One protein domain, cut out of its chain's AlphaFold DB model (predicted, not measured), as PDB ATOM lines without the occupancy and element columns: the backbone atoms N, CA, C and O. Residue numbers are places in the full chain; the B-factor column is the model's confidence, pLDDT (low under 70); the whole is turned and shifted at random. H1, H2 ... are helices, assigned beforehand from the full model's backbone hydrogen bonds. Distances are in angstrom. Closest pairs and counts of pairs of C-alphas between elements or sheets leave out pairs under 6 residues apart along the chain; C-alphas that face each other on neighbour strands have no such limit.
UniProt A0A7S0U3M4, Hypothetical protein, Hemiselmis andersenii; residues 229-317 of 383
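Overview. This is residues 229 to 317 of the 383 residues of the protein "Hypothetical protein" of Hemiselmis andersenii (UniProt A0A7S0U3M4). Four helices run up and down one after another: H1, H2 and H3 make a triangular bundle, and H4 packs along H3 on the side away from H1 and H2. After H4 the chain folds back loosely beside H3 and H4 through two short helices, H5 and H6, and residues 313 to 317 trail outward as a tail. The printed part has 89 residues with six named helices, H1 to H6 in chain order, and no named strand; the class is all helix. It is compact, with a radius of gyration of the C-alphas of 12.2 A and spans of 35 by 26 by 20 A.

Along the chain. Find C-alpha 229 at (-0.585, -9.888, -8.407); from there H1, residues 229 to 245, runs 24.2 A. Next come H2, residues 250 to 261, 16.2 A, and H3, residues 268 to 280, 18.7 A. H4, residues 284 to 297, runs 19.9 A from C-alpha 284 at (26.035, -16.256, -20.964). H5 is residues 301 to 305, and H6, residues 307 to 312, ends at C-alpha 312, (20.726, -21.662, -26.509).

Arrangement. Begin at H3, the hub. It touches H1 at Thr 270 and Ala 237, C-alphas 5.3 A apart, and H2 at Thr 270 and Tyr 257, 5.9 A. H1 and H2 form a hairpin, opposite ways at a shallow tilt of 14 degrees. H3 and H4 form another at 16 degrees, closest at the C-alphas of Cys 275 and Ala 287, 4.5 A. H4 touches H5 only at the corner, with residues 294 to 295 alone; the closest C-alphas, Cys 295 and Thr 302, are 7.1 A apart. H6 and H4 are near each other. In all six helices every O i to N i+4 pair is within hydrogen-bond range.

Size, cuts and confidence. Look from Thr 229 to Thr 316 for the farthest C-alphas, 37.8 A apart. The printed part has no cut and no long link. Residues 300 to 317 have pLDDT under 70.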
ATOM      1  N   THR A 229      -1.991 -10.326  -8.400       84.88
ATOM      2  CA  THR A 229      -0.585  -9.888  -8.407       84.88
ATOM      3  C   THR A 229       0.247 -10.619  -9.472       84.88
ATOM      4  O   THR A 229       1.165 -10.022 -10.031       84.88
ATOM      5  N   ASN A 230      -0.092 -11.872  -9.799       85.69
ATOM      6  CA  ASN A 230       0.596 -12.672 -10.810       85.69
ATOM      7  C   ASN A 230       0.212 -12.219 -12.229       85.69
ATOM      8  O   ASN A 230       1.095 -11.974 -13.040       85.69
ATOM      9  N   THR A 231      -1.074 -11.992 -12.519       88.12
ATOM     10  CA  THR A 231      -1.538 -11.377 -13.783       88.12
ATOM     11  C   THR A 231      -0.881 -10.010 -14.028       88.12
ATOM     12  O   THR A 231      -0.435  -9.723 -15.143       88.12
ATOM     13  N   PHE A 232      -0.736  -9.184 -12.988       89.38
ATOM     14  CA  PHE A 232      -0.021  -7.905 -13.061       89.38
ATOM     15  C   PHE A 232       1.489  -8.076 -13.324       89.38
ATOM     16  O   PHE A 232       2.037  -7.418 -14.213       89.38
ATOM     17  N   HIS A 233       2.171  -8.967 -12.595       90.94
ATOM     18  CA  HIS A 233       3.606  -9.241 -12.785       90.94
ATOM     19  C   HIS A 233       3.906  -9.854 -14.158       90.94
ATOM     20  O   HIS A 233       4.814  -9.383 -14.844       90.94
ATOM     21  N   ASN A 234       3.097 -10.815 -14.607       91.12
ATOM     22  CA  ASN A 234       3.158 -11.382 -15.952       91.12
ATOM     23  C   ASN A 234       2.955 -10.318 -17.036       91.12
ATOM     24  O   ASN A 234       3.686 -10.302 -18.022       91.12
ATOM     25  N   SER A 235       2.022  -9.381 -16.842       92.50
ATOM     26  CA  SER A 235       1.776  -8.331 -17.838       92.50
ATOM     27  C   SER A 235       2.963  -7.374 -17.989       92.50
ATOM     28  O   SER A 235       3.290  -6.958 -19.101       92.50
ATOM     29  N   ILE A 236       3.672  -7.074 -16.895       94.50
ATOM     30  CA  ILE A 236       4.933  -6.314 -16.951       94.50
ATOM     31  C   ILE A 236       6.061  -7.153 -17.575       94.50
ATOM     32  O   ILE A 236       6.881  -6.598 -18.309       94.50
ATOM     33  N   ALA A 237       6.097  -8.471 -17.341       93.50
ATOM     34  CA  ALA A 237       7.050  -9.373 -17.990       93.50
ATOM     35  C   ALA A 237       6.857  -9.392 -19.518       93.50
ATOM     36  O   ALA A 237       7.819  -9.155 -20.244       93.50
ATOM     37  N   MET A 238       5.622  -9.556 -20.002       94.00
ATOM     38  CA  MET A 238       5.301  -9.534 -21.436       94.00
ATOM     39  C   MET A 238       5.568  -8.168 -22.087       94.00
ATOM     40  O   MET A 238       6.075  -8.111 -23.204       94.00
ATOM     41  N   LEU A 239       5.324  -7.051 -21.388       95.00
ATOM     42  CA  LEU A 239       5.741  -5.723 -21.869       95.00
ATOM     43  C   LEU A 239       7.268  -5.576 -21.942       95.00
ATOM     44  O   LEU A 239       7.779  -4.898 -22.834       95.00
ATOM     45  N   GLY A 240       8.004  -6.208 -21.023       94.25
ATOM     46  CA  GLY A 240       9.459  -6.313 -21.102       94.25
ATOM     47  C   GLY A 240       9.904  -7.122 -22.321       94.25
ATOM     48  O   GLY A 240      10.772  -6.657 -23.062       94.25
ATOM     49  N   LEU A 241       9.250  -8.261 -22.578       91.56
ATOM     50  CA  LEU A 241       9.523  -9.115 -23.733       91.56
ATOM     51  C   LEU A 241       9.279  -8.366 -25.045       91.56
ATOM     52  O   LEU A 241      10.189  -8.307 -25.860       91.56
ATOM     53  N   ILE A 242       8.124  -7.712 -25.211       89.69
ATOM     54  CA  ILE A 242       7.804  -6.892 -26.396       89.69
ATOM     55  C   ILE A 242       8.866  -5.805 -26.623       89.69
ATOM     56  O   ILE A 242       9.317  -5.599 -27.751       89.69
ATOM     57  N   HIS A 243       9.328  -5.125 -25.567       92.06
ATOM     58  CA  HIS A 243      10.396  -4.132 -25.716       92.06
ATOM     59  C   HIS A 243      11.756  -4.737 -26.078       92.06
ATOM     60  O   HIS A 243      12.496  -4.112 -26.830       92.06
ATOM     61  N   GLN A 244      12.061  -5.951 -25.632       90.19
ATOM     62  CA  GLN A 244      13.270  -6.696 -25.992       90.19
ATOM     63  C   GLN A 244      13.229  -7.261 -27.426       90.19
ATOM     64  O   GLN A 244      14.203  -7.107 -28.166       90.19
ATOM     65  N   SER A 245      12.133  -7.918 -27.817       85.62
ATOM     66  CA  SER A 245      12.016  -8.666 -29.075       85.62
ATOM     67  C   SER A 245      11.606  -7.796 -30.263       85.62
ATOM     68  O   SER A 245      12.199  -7.936 -31.327       85.62
ATOM     69  N   VAL A 246      10.646  -6.880 -30.080       88.31
ATOM     70  CA  VAL A 246      10.066  -6.063 -31.165       88.31
ATOM     71  C   VAL A 246      10.757  -4.704 -31.281       88.31
ATOM     72  O   VAL A 246      11.148  -4.293 -32.366       88.31
ATOM     73  N   HIS A 247      10.924  -3.998 -30.157       88.81
ATOM     74  CA  HIS A 247      11.467  -2.626 -30.154       88.81
ATOM     75  C   HIS A 247      12.990  -2.558 -29.967       88.81
ATOM     76  O   HIS A 247      13.568  -1.480 -30.068       88.81
ATOM     77  N   HIS A 248      13.625  -3.685 -29.631       89.94
ATOM     78  CA  HIS A 248      15.041  -3.806 -29.246       89.94
ATOM     79  C   HIS A 248      15.499  -2.843 -28.120       89.94
ATOM     80  O   HIS A 248      16.694  -2.628 -27.903       89.94
ATOM     81  N   ASP A 249      14.554  -2.314 -27.337       92.00
ATOM     82  CA  ASP A 249      14.767  -1.468 -26.161       92.00
ATOM     83  C   ASP A 249      15.109  -2.339 -24.938       92.00
ATOM     84  O   ASP A 249      14.349  -2.500 -23.975       92.00
ATOM     85  N   VAL A 250      16.313  -2.916 -25.004       92.25
ATOM     86  CA  VAL A 250      16.971  -3.711 -23.953       92.25
ATOM     87  C   VAL A 250      16.954  -3.006 -22.594       92.25
ATOM     88  O   VAL A 250      16.892  -3.641 -21.539       92.25
ATOM     89  N   ASP A 251      17.020  -1.680 -22.620       91.38
ATOM     90  CA  ASP A 251      17.163  -0.832 -21.451       91.38
ATOM     91  C   ASP A 251      15.820  -0.616 -20.738       91.38
ATOM     92  O   ASP A 251      15.776  -0.543 -19.508       91.38
ATOM     93  N   LYS A 252      14.712  -0.536 -21.482       92.38
ATOM     94  CA  LYS A 252      13.347  -0.537 -20.938       92.38
ATOM     95  C   LYS A 252      12.901  -1.935 -20.522       92.38
ATOM     96  O   LYS A 252      12.291  -2.052 -19.461       92.38
ATOM     97  N   ALA A 253      13.270  -2.977 -21.270       93.31
ATOM     98  CA  ALA A 253      13.028  -4.370 -20.883       93.31
ATOM     99  C   ALA A 253      13.645  -4.690 -19.507       93.31
ATOM    100  O   ALA A 253      12.934  -5.084 -18.584       93.31
ATOM    101  N   GLU A 254      14.938  -4.391 -19.313       93.62
ATOM    102  CA  GLU A 254      15.626  -4.553 -18.022       93.62
ATOM    103  C   GLU A 254      14.929  -3.781 -16.885       93.62
ATOM    104  O   GLU A 254      14.759  -4.314 -15.786       93.62
ATOM    105  N   LYS A 255      14.478  -2.543 -17.134       94.31
ATOM    106  CA  LYS A 255      13.759  -1.730 -16.134       94.31
ATOM    107  C   LYS A 255      12.406  -2.347 -15.758       94.31
ATOM    108  O   LYS A 255      12.078  -2.369 -14.572       94.31
ATOM    109  N   LEU A 256      11.653  -2.879 -16.723       92.75
ATOM    110  CA  LEU A 256      10.371  -3.557 -16.487       92.75
ATOM    111  C   LEU A 256      10.569  -4.857 -15.690       92.75
ATOM    112  O   LEU A 256       9.917  -5.044 -14.660       92.75
ATOM    113  N   TYR A 257      11.548  -5.688 -16.061       94.44
ATOM    114  CA  TYR A 257      11.904  -6.889 -15.295       94.44
ATOM    115  C   TYR A 257      12.324  -6.552 -13.856       94.44
ATOM    116  O   TYR A 257      11.893  -7.207 -12.906       94.44
ATOM    117  N   GLN A 258      13.095  -5.477 -13.652       93.94
ATOM    118  CA  GLN A 258      13.443  -5.008 -12.308       93.94
ATOM    119  C   GLN A 258      12.243  -4.531 -11.475       93.94
ATOM    120  O   GLN A 258      12.323  -4.592 -10.249       93.94
ATOM    121  N   VAL A 259      11.159  -4.026 -12.078       90.44
ATOM    122  CA  VAL A 259       9.951  -3.620 -11.329       90.44
ATOM    123  C   VAL A 259       9.242  -4.836 -10.732       90.44
ATOM    124  O   VAL A 259       8.783  -4.759  -9.589       90.44
ATOM    125  N   VAL A 260       9.201  -5.956 -11.461       90.56
ATOM    126  CA  VAL A 260       8.637  -7.225 -10.974       90.56
ATOM    127  C   VAL A 260       9.563  -7.882  -9.954       90.56
ATOM    128  O   VAL A 260       9.134  -8.150  -8.835       90.56
ATOM    129  N   LEU A 261      10.852  -8.052 -10.272       91.19
ATOM    130  CA  LEU A 261      11.806  -8.762  -9.403       91.19
ATOM    131  C   LEU A 261      12.087  -8.050  -8.062       91.19
ATOM    132  O   LEU A 261      12.588  -8.673  -7.129       91.19
ATOM    133  N   LYS A 262      11.736  -6.761  -7.927       90.38
ATOM    134  CA  LYS A 262      11.735  -6.028  -6.642       90.38
ATOM    135  C   LYS A 262      10.510  -6.319  -5.762       90.38
ATOM    136  O   LYS A 262      10.541  -5.992  -4.580       90.38
ATOM    137  N   GLN A 263       9.440  -6.881  -6.326       85.44
ATOM    138  CA  GLN A 263       8.208  -7.263  -5.621       85.44
ATOM    139  C   GLN A 263       8.137  -8.777  -5.397       85.44
ATOM    140  O   GLN A 263       7.789  -9.218  -4.306       85.44
ATOM    141  N   ASN A 264       8.495  -9.558  -6.418       86.12
ATOM    142  CA  ASN A 264       8.589 -11.010  -6.384       86.12
ATOM    143  C   ASN A 264       9.907 -11.437  -7.052       86.12
ATOM    144  O   ASN A 264      10.006 -11.500  -8.276       86.12
ATOM    145  N   GLY A 265      10.931 -11.706  -6.238       88.88
ATOM    146  CA  GLY A 265      12.273 -12.069  -6.712       88.88
ATOM    147  C   GLY A 265      12.367 -13.443  -7.385       88.88
ATOM    148  O   GLY A 265      13.379 -13.718  -8.029       88.88
ATOM    149  N   ASP A 266      11.324 -14.265  -7.259       90.69
ATOM    150  CA  ASP A 266      11.200 -15.616  -7.815       90.69
ATOM    151  C   ASP A 266      10.063 -15.701  -8.855       90.69
ATOM    152  O   ASP A 266       9.526 -16.770  -9.133       90.69
ATOM    153  N   HIS A 267       9.690 -14.567  -9.466       89.00
ATOM    154  CA  HIS A 267       8.702 -14.530 -10.544       89.00
ATOM    155  C   HIS A 267       9.249 -15.198 -11.817       89.00
ATOM    156  O   HIS A 267       9.968 -14.572 -12.604       89.00
ATOM    157  N   VAL A 268       8.904 -16.476 -12.000       87.94
ATOM    158  CA  VAL A 268       9.488 -17.395 -12.993       87.94
ATOM    159  C   VAL A 268       9.524 -16.794 -14.403       87.94
ATOM    160  O   VAL A 268      10.606 -16.674 -14.969       87.94
ATOM    161  N   LEU A 269       8.390 -16.302 -14.918       87.31
ATOM    162  CA  LEU A 269       8.291 -15.721 -16.266       87.31
ATOM    163  C   LEU A 269       9.213 -14.499 -16.465       87.31
ATOM    164  O   LEU A 269       9.744 -14.267 -17.547       87.31
ATOM    165  N   THR A 270       9.465 -13.713 -15.412       91.44
ATOM    166  CA  THR A 270      10.402 -12.579 -15.499       91.44
ATOM    167  C   THR A 270      11.857 -13.025 -15.429       91.44
ATOM    168  O   THR A 270      12.704 -12.416 -16.082       91.44
ATOM    169  N   LEU A 271      12.170 -14.063 -14.650       91.69
ATOM    170  CA  LEU A 271      13.510 -14.655 -14.625       91.69
ATOM    171  C   LEU A 271      13.853 -15.304 -15.974       91.69
ATOM    172  O   LEU A 271      14.982 -15.156 -16.440       91.69
ATOM    173  N   ASP A 272      12.872 -15.942 -16.615       86.56
ATOM    174  CA  ASP A 272      12.960 -16.528 -17.955       86.56
ATOM    175  C   ASP A 272      13.229 -15.464 -19.032       86.56
ATOM    176  O   ASP A 272      14.285 -15.464 -19.671       86.56
ATOM    177  N   HIS A 273      12.354 -14.464 -19.170       89.88
ATOM    178  CA  HIS A 273      12.538 -13.437 -20.198       89.88
ATOM    179  C   HIS A 273      13.807 -12.599 -19.962       89.88
ATOM    180  O   HIS A 273      14.494 -12.204 -20.911       89.88
ATOM    181  N   LYS A 274      14.200 -12.397 -18.693       91.56
ATOM    182  CA  LYS A 274      15.488 -11.782 -18.351       91.56
ATOM    183  C   LYS A 274      16.688 -12.693 -18.659       91.56
ATOM    184  O   LYS A 274      17.744 -12.169 -19.013       91.56
ATOM    185  N   CYS A 275      16.555 -14.018 -18.586       88.88
ATOM    186  CA  CYS A 275      17.578 -14.946 -19.075       88.88
ATOM    187  C   CYS A 275      17.826 -14.726 -20.574       88.88
ATOM    188  O   CYS A 275      18.969 -14.502 -20.979       88.88
ATOM    189  N   ALA A 276      16.758 -14.671 -21.378       85.25
ATOM    190  CA  ALA A 276      16.851 -14.344 -22.801       85.25
ATOM    191  C   ALA A 276      17.470 -12.951 -23.046       85.25
ATOM    192  O   ALA A 276      18.306 -12.797 -23.937       85.25
ATOM    193  N   LEU A 277      17.159 -11.946 -22.212       88.06
ATOM    194  CA  LEU A 277      17.791 -10.622 -22.297       88.06
ATOM    195  C   LEU A 277      19.306 -10.685 -22.048       88.06
ATOM    196  O   LEU A 277      20.079 -10.041 -22.755       88.06
ATOM    197  N   HIS A 278      19.750 -11.453 -21.050       86.25
ATOM    198  CA  HIS A 278      21.177 -11.628 -20.767       86.25
ATOM    199  C   HIS A 278      21.902 -12.412 -21.871       86.25
ATOM    200  O   HIS A 278      23.042 -12.069 -22.184       86.25
ATOM    201  N   ALA A 279      21.244 -13.384 -22.511       82.19
ATOM    202  CA  ALA A 279      21.784 -14.069 -23.686       82.19
ATOM    203  C   ALA A 279      22.002 -13.091 -24.860       82.19
ATOM    204  O   ALA A 279      23.116 -13.000 -25.374       82.19
ATOM    205  N   ILE A 280      20.993 -12.278 -25.206       81.50
ATOM    206  CA  ILE A 280      21.081 -11.249 -26.265       81.50
ATOM    207  C   ILE A 280      22.188 -10.218 -25.971       81.50
ATOM    208  O   ILE A 280      22.871  -9.760 -26.883       81.50
ATOM    209  N   LYS A 281      22.412  -9.876 -24.696       85.38
ATOM    210  CA  LYS A 281      23.474  -8.947 -24.263       85.38
ATOM    211  C   LYS A 281      24.883  -9.558 -24.245       85.38
ATOM    212  O   LYS A 281      25.819  -8.859 -23.870       85.38
ATOM    213  N   GLY A 282      25.052 -10.833 -24.607       82.25
ATOM    214  CA  GLY A 282      26.352 -11.509 -24.561       82.25
ATOM    215  C   GLY A 282      26.841 -11.816 -23.140       82.25
ATOM    216  O   GLY A 282      28.045 -11.851 -22.901       82.25
ATOM    217  N   HIS A 283      25.925 -12.032 -22.189       86.12
ATOM    218  CA  HIS A 283      26.224 -12.379 -20.792       86.12
ATOM    219  C   HIS A 283      25.815 -13.837 -20.469       86.12
ATOM    220  O   HIS A 283      24.892 -14.048 -19.671       86.12
ATOM    221  N   PRO A 284      26.467 -14.860 -21.066       80.06
ATOM    222  CA  PRO A 284      26.035 -16.256 -20.964       80.06
ATOM    223  C   PRO A 284      26.070 -16.802 -19.529       80.06
ATOM    224  O   PRO A 284      25.167 -17.543 -19.152       80.06
ATOM    225  N   ASP A 285      27.039 -16.393 -18.702       81.12
ATOM    226  CA  ASP A 285      27.130 -16.833 -17.300       81.12
ATOM    227  C   ASP A 285      25.917 -16.388 -16.467       81.12
ATOM    228  O   ASP A 285      25.409 -17.144 -15.641       81.12
ATOM    229  N   GLU A 286      25.421 -15.167 -16.689       86.06
ATOM    230  CA  GLU A 286      24.233 -14.654 -15.997       86.06
ATOM    231  C   GLU A 286      22.946 -15.285 -16.535       86.06
ATOM    232  O   GLU A 286      22.051 -15.610 -15.753       86.06
ATOM    233  N   ALA A 287      22.867 -15.529 -17.847       82.12
ATOM    234  CA  ALA A 287      21.773 -16.295 -18.438       82.12
ATOM    235  C   ALA A 287      21.716 -17.716 -17.839       82.12
ATOM    236  O   ALA A 287      20.683 -18.124 -17.316       82.12
ATOM    237  N   ALA A 288      22.841 -18.434 -17.776       79.69
ATOM    238  CA  ALA A 288      22.911 -19.775 -17.193       79.69
ATOM    239  C   ALA A 288      22.523 -19.816 -15.697       79.69
ATOM    240  O   ALA A 288      21.886 -20.776 -15.251       79.69
ATOM    241  N   LYS A 289      22.851 -18.773 -14.913       85.75
ATOM    242  CA  LYS A 289      22.374 -18.622 -13.521       85.75
ATOM    243  C   LYS A 289      20.853 -18.447 -13.455       85.75
ATOM    244  O   LYS A 289      20.205 -19.105 -12.639       85.75
ATOM    245  N   LEU A 290      20.288 -17.579 -14.297       87.38
ATOM    246  CA  LEU A 290      18.847 -17.307 -14.344       87.38
ATOM    247  C   LEU A 290      18.056 -18.535 -14.814       87.38
ATOM    248  O   LEU A 290      17.112 -18.928 -14.134       87.38
ATOM    249  N   HIS A 291      18.493 -19.197 -15.887       82.56
ATOM    250  CA  HIS A 291      17.911 -20.450 -16.374       82.56
ATOM    251  C   HIS A 291      17.911 -21.539 -15.289       82.56
ATOM    252  O   HIS A 291      16.874 -22.137 -15.014       82.56
ATOM    253  N   ARG A 292      19.034 -21.746 -14.580       82.75
ATOM    254  CA  ARG A 292      19.080 -22.706 -13.461       82.75
ATOM    255  C   ARG A 292      18.099 -22.342 -12.341       82.75
ATOM    256  O   ARG A 292      17.508 -23.239 -11.747       82.75
ATOM    257  N   ARG A 293      17.901 -21.050 -12.050       88.12
ATOM    258  CA  ARG A 293      16.900 -20.601 -11.067       88.12
ATOM    259  C   ARG A 293      15.474 -20.892 -11.543       88.12
ATOM    260  O   ARG A 293      14.698 -21.402 -10.748       88.12
ATOM    261  N   VAL A 294      15.155 -20.640 -12.815       85.38
ATOM    262  CA  VAL A 294      13.857 -20.986 -13.429       85.38
ATOM    263  C   VAL A 294      13.579 -22.486 -13.296       85.38
ATOM    264  O   VAL A 294      12.575 -22.858 -12.695       85.38
ATOM    265  N   CYS A 295      14.506 -23.344 -13.733       82.50
ATOM    266  CA  CYS A 295      14.356 -24.803 -13.660       82.50
ATOM    267  C   CYS A 295      14.246 -25.349 -12.223       82.50
ATOM    268  O   CYS A 295      13.634 -26.393 -12.015       82.50
ATOM    269  N   ASN A 296      14.816 -24.655 -11.230       84.81
ATOM    270  CA  ASN A 296      14.679 -25.008  -9.814       84.81
ATOM    271  C   ASN A 296      13.344 -24.543  -9.193       84.81
ATOM    272  O   ASN A 296      12.927 -25.116  -8.189       84.81
ATOM    273  N   LEU A 297      12.713 -23.496  -9.737       85.81
ATOM    274  CA  LEU A 297      11.441 -22.948  -9.249       85.81
ATOM    275  C   LEU A 297      10.232 -23.651  -9.880       85.81
ATOM    276  O   LEU A 297       9.278 -23.967  -9.177       85.81
ATOM    277  N   ASP A 298      10.288 -23.911 -11.187       78.62
ATOM    278  CA  ASP A 298       9.280 -24.677 -11.924       78.62
ATOM    279  C   ASP A 298       9.957 -25.551 -13.004       78.62
ATOM    280  O   ASP A 298      10.234 -25.082 -14.113       78.62
ATOM    281  N   PRO A 299      10.200 -26.846 -12.711       74.81
ATOM    282  CA  PRO A 299      10.765 -27.806 -13.662       74.81
ATOM    283  C   PRO A 299       9.909 -28.078 -14.912       74.81
ATOM    284  O   PRO A 299      10.382 -28.741 -15.837       74.81
ATOM    285  N   ASN A 300       8.651 -27.622 -14.948       68.75
ATOM    286  CA  ASN A 300       7.754 -27.770 -16.095       68.75
ATOM    287  C   ASN A 300       7.639 -26.487 -16.938       68.75
ATOM    288  O   ASN A 300       7.114 -26.562 -18.051       68.75
ATOM    289  N   HIS A 301       8.154 -25.346 -16.462       69.06
ATOM    290  CA  HIS A 301       8.083 -24.059 -17.162       69.06
ATOM    291  C   HIS A 301       8.753 -24.117 -18.537       69.06
ATOM    292  O   HIS A 301       8.122 -23.857 -19.559       69.06
ATOM    293  N   THR A 302      10.025 -24.522 -18.576       50.62
ATOM    294  CA  THR A 302      10.853 -24.506 -19.793       50.62
ATOM    295  C   THR A 302      10.274 -25.378 -20.904       50.62
ATOM    296  O   THR A 302      10.163 -24.918 -22.040       50.62
ATOM    297  N   ARG A 303       9.783 -26.579 -20.560       45.03
ATOM    298  CA  ARG A 303       9.111 -27.507 -21.492       45.03
ATOM    299  C   ARG A 303       7.843 -26.942 -22.137       45.03
ATOM    300  O   ARG A 303       7.450 -27.438 -23.188       45.03
ATOM    301  N   LYS A 304       7.172 -25.981 -21.494       43.41
ATOM    302  CA  LYS A 304       5.912 -25.390 -21.978       43.41
ATOM    303  C   LYS A 304       6.080 -23.995 -22.585       43.41
ATOM    304  O   LYS A 304       5.230 -23.600 -23.372       43.41
ATOM    305  N   ALA A 305       7.126 -23.255 -22.214       41.19
ATOM    306  CA  ALA A 305       7.225 -21.822 -22.498       41.19
ATOM    307  C   ALA A 305       8.327 -21.414 -23.491       41.19
ATOM    308  O   ALA A 305       8.193 -20.355 -24.099       41.19
ATOM    309  N   CYS A 306       9.426 -22.172 -23.656       39.56
ATOM    310  CA  CYS A 306      10.572 -21.636 -24.407       39.56
ATOM    311  C   CYS A 306      11.477 -22.676 -25.113       39.56
ATOM    312  O   CYS A 306      12.561 -22.988 -24.615       39.56
ATOM    313  N   PRO A 307      11.139 -23.113 -26.346       40.84
ATOM    314  CA  PRO A 307      12.049 -23.894 -27.201       40.84
ATOM    315  C   PRO A 307      13.374 -23.171 -27.509       40.84
ATOM    316  O   PRO A 307      14.391 -23.797 -27.804       40.84
ATOM    317  N   TYR A 308      13.377 -21.837 -27.423       42.28
ATOM    318  CA  TYR A 308      14.564 -21.011 -27.638       42.28
ATOM    319  C   TYR A 308      15.646 -21.248 -26.570       42.28
ATOM    320  O   TYR A 308      16.829 -21.226 -26.907       42.28
ATOM    321  N   LEU A 309      15.282 -21.557 -25.316       50.28
ATOM    322  CA  LEU A 309      16.266 -21.863 -24.270       50.28
ATOM    323  C   LEU A 309      17.004 -23.182 -24.527       50.28
ATOM    324  O   LEU A 309      18.227 -23.201 -24.417       50.28
ATOM    325  N   ASP A 310      16.304 -24.232 -24.960       46.97
ATOM    326  CA  ASP A 310      16.939 -25.501 -25.349       46.97
ATOM    327  C   ASP A 310      17.822 -25.341 -26.605       46.97
ATOM    328  O   ASP A 310      18.785 -26.084 -26.788       46.97
ATOM    329  N   SER A 311      17.553 -24.337 -27.454       49.62
ATOM    330  CA  SER A 311      18.426 -23.977 -28.586       49.62
ATOM    331  C   SER A 311      19.678 -23.185 -28.176       49.62
ATOM    332  O   SER A 311      20.721 -23.312 -28.817       49.62
ATOM    333  N   LEU A 312      19.596 -22.396 -27.095       51.97
ATOM    334  CA  LEU A 312      20.726 -21.662 -26.509       51.97
ATOM    335  C   LEU A 312      21.599 -22.547 -25.604       51.97
ATOM    336  O   LEU A 312      22.788 -22.273 -25.446       51.97
ATOM    337  N   PHE A 313      21.010 -23.585 -25.006       52.75
ATOM    338  CA  PHE A 313      21.647 -24.496 -24.054       52.75
ATOM    339  C   PHE A 313      21.293 -25.967 -24.370       52.75
ATOM    340  O   PHE A 313      20.644 -26.631 -23.558       52.75
ATOM    341  N   PRO A 314      21.689 -26.504 -25.543       46.03
ATOM    342  CA  PRO A 314      21.323 -27.861 -25.944       46.03
ATOM    343  C   PRO A 314      21.875 -28.909 -24.962       46.03
ATOM    344  O   PRO A 314      22.974 -28.737 -24.435       46.03
ATOM    345  N   PRO A 315      21.186 -30.046 -24.739       45.91
ATOM    346  CA  PRO A 315      21.528 -30.997 -23.673       45.91
ATOM    347  C   PRO A 315      22.900 -31.678 -23.829       45.91
ATOM    348  O   PRO A 315      23.449 -32.197 -22.860       45.91
ATOM    349  N   THR A 316      23.480 -31.669 -25.034       40.19
ATOM    350  CA  THR A 316      24.866 -32.098 -25.293       40.19
ATOM    351  C   THR A 316      25.897 -31.037 -24.902       40.19
ATOM    352  O   THR A 316      27.016 -31.386 -24.524       40.19
ATOM    353  N   GLN A 317      25.521 -29.756 -24.903       42.59
ATOM    354  CA  GLN A 317      26.259 -28.669 -24.266       42.59
ATOM    355  C   GLN A 317      25.903 -28.603 -22.774       42.59
ATOM    356  O   GLN A 317      25.436 -27.597 -22.240       42.59
TER     357      GLN A 317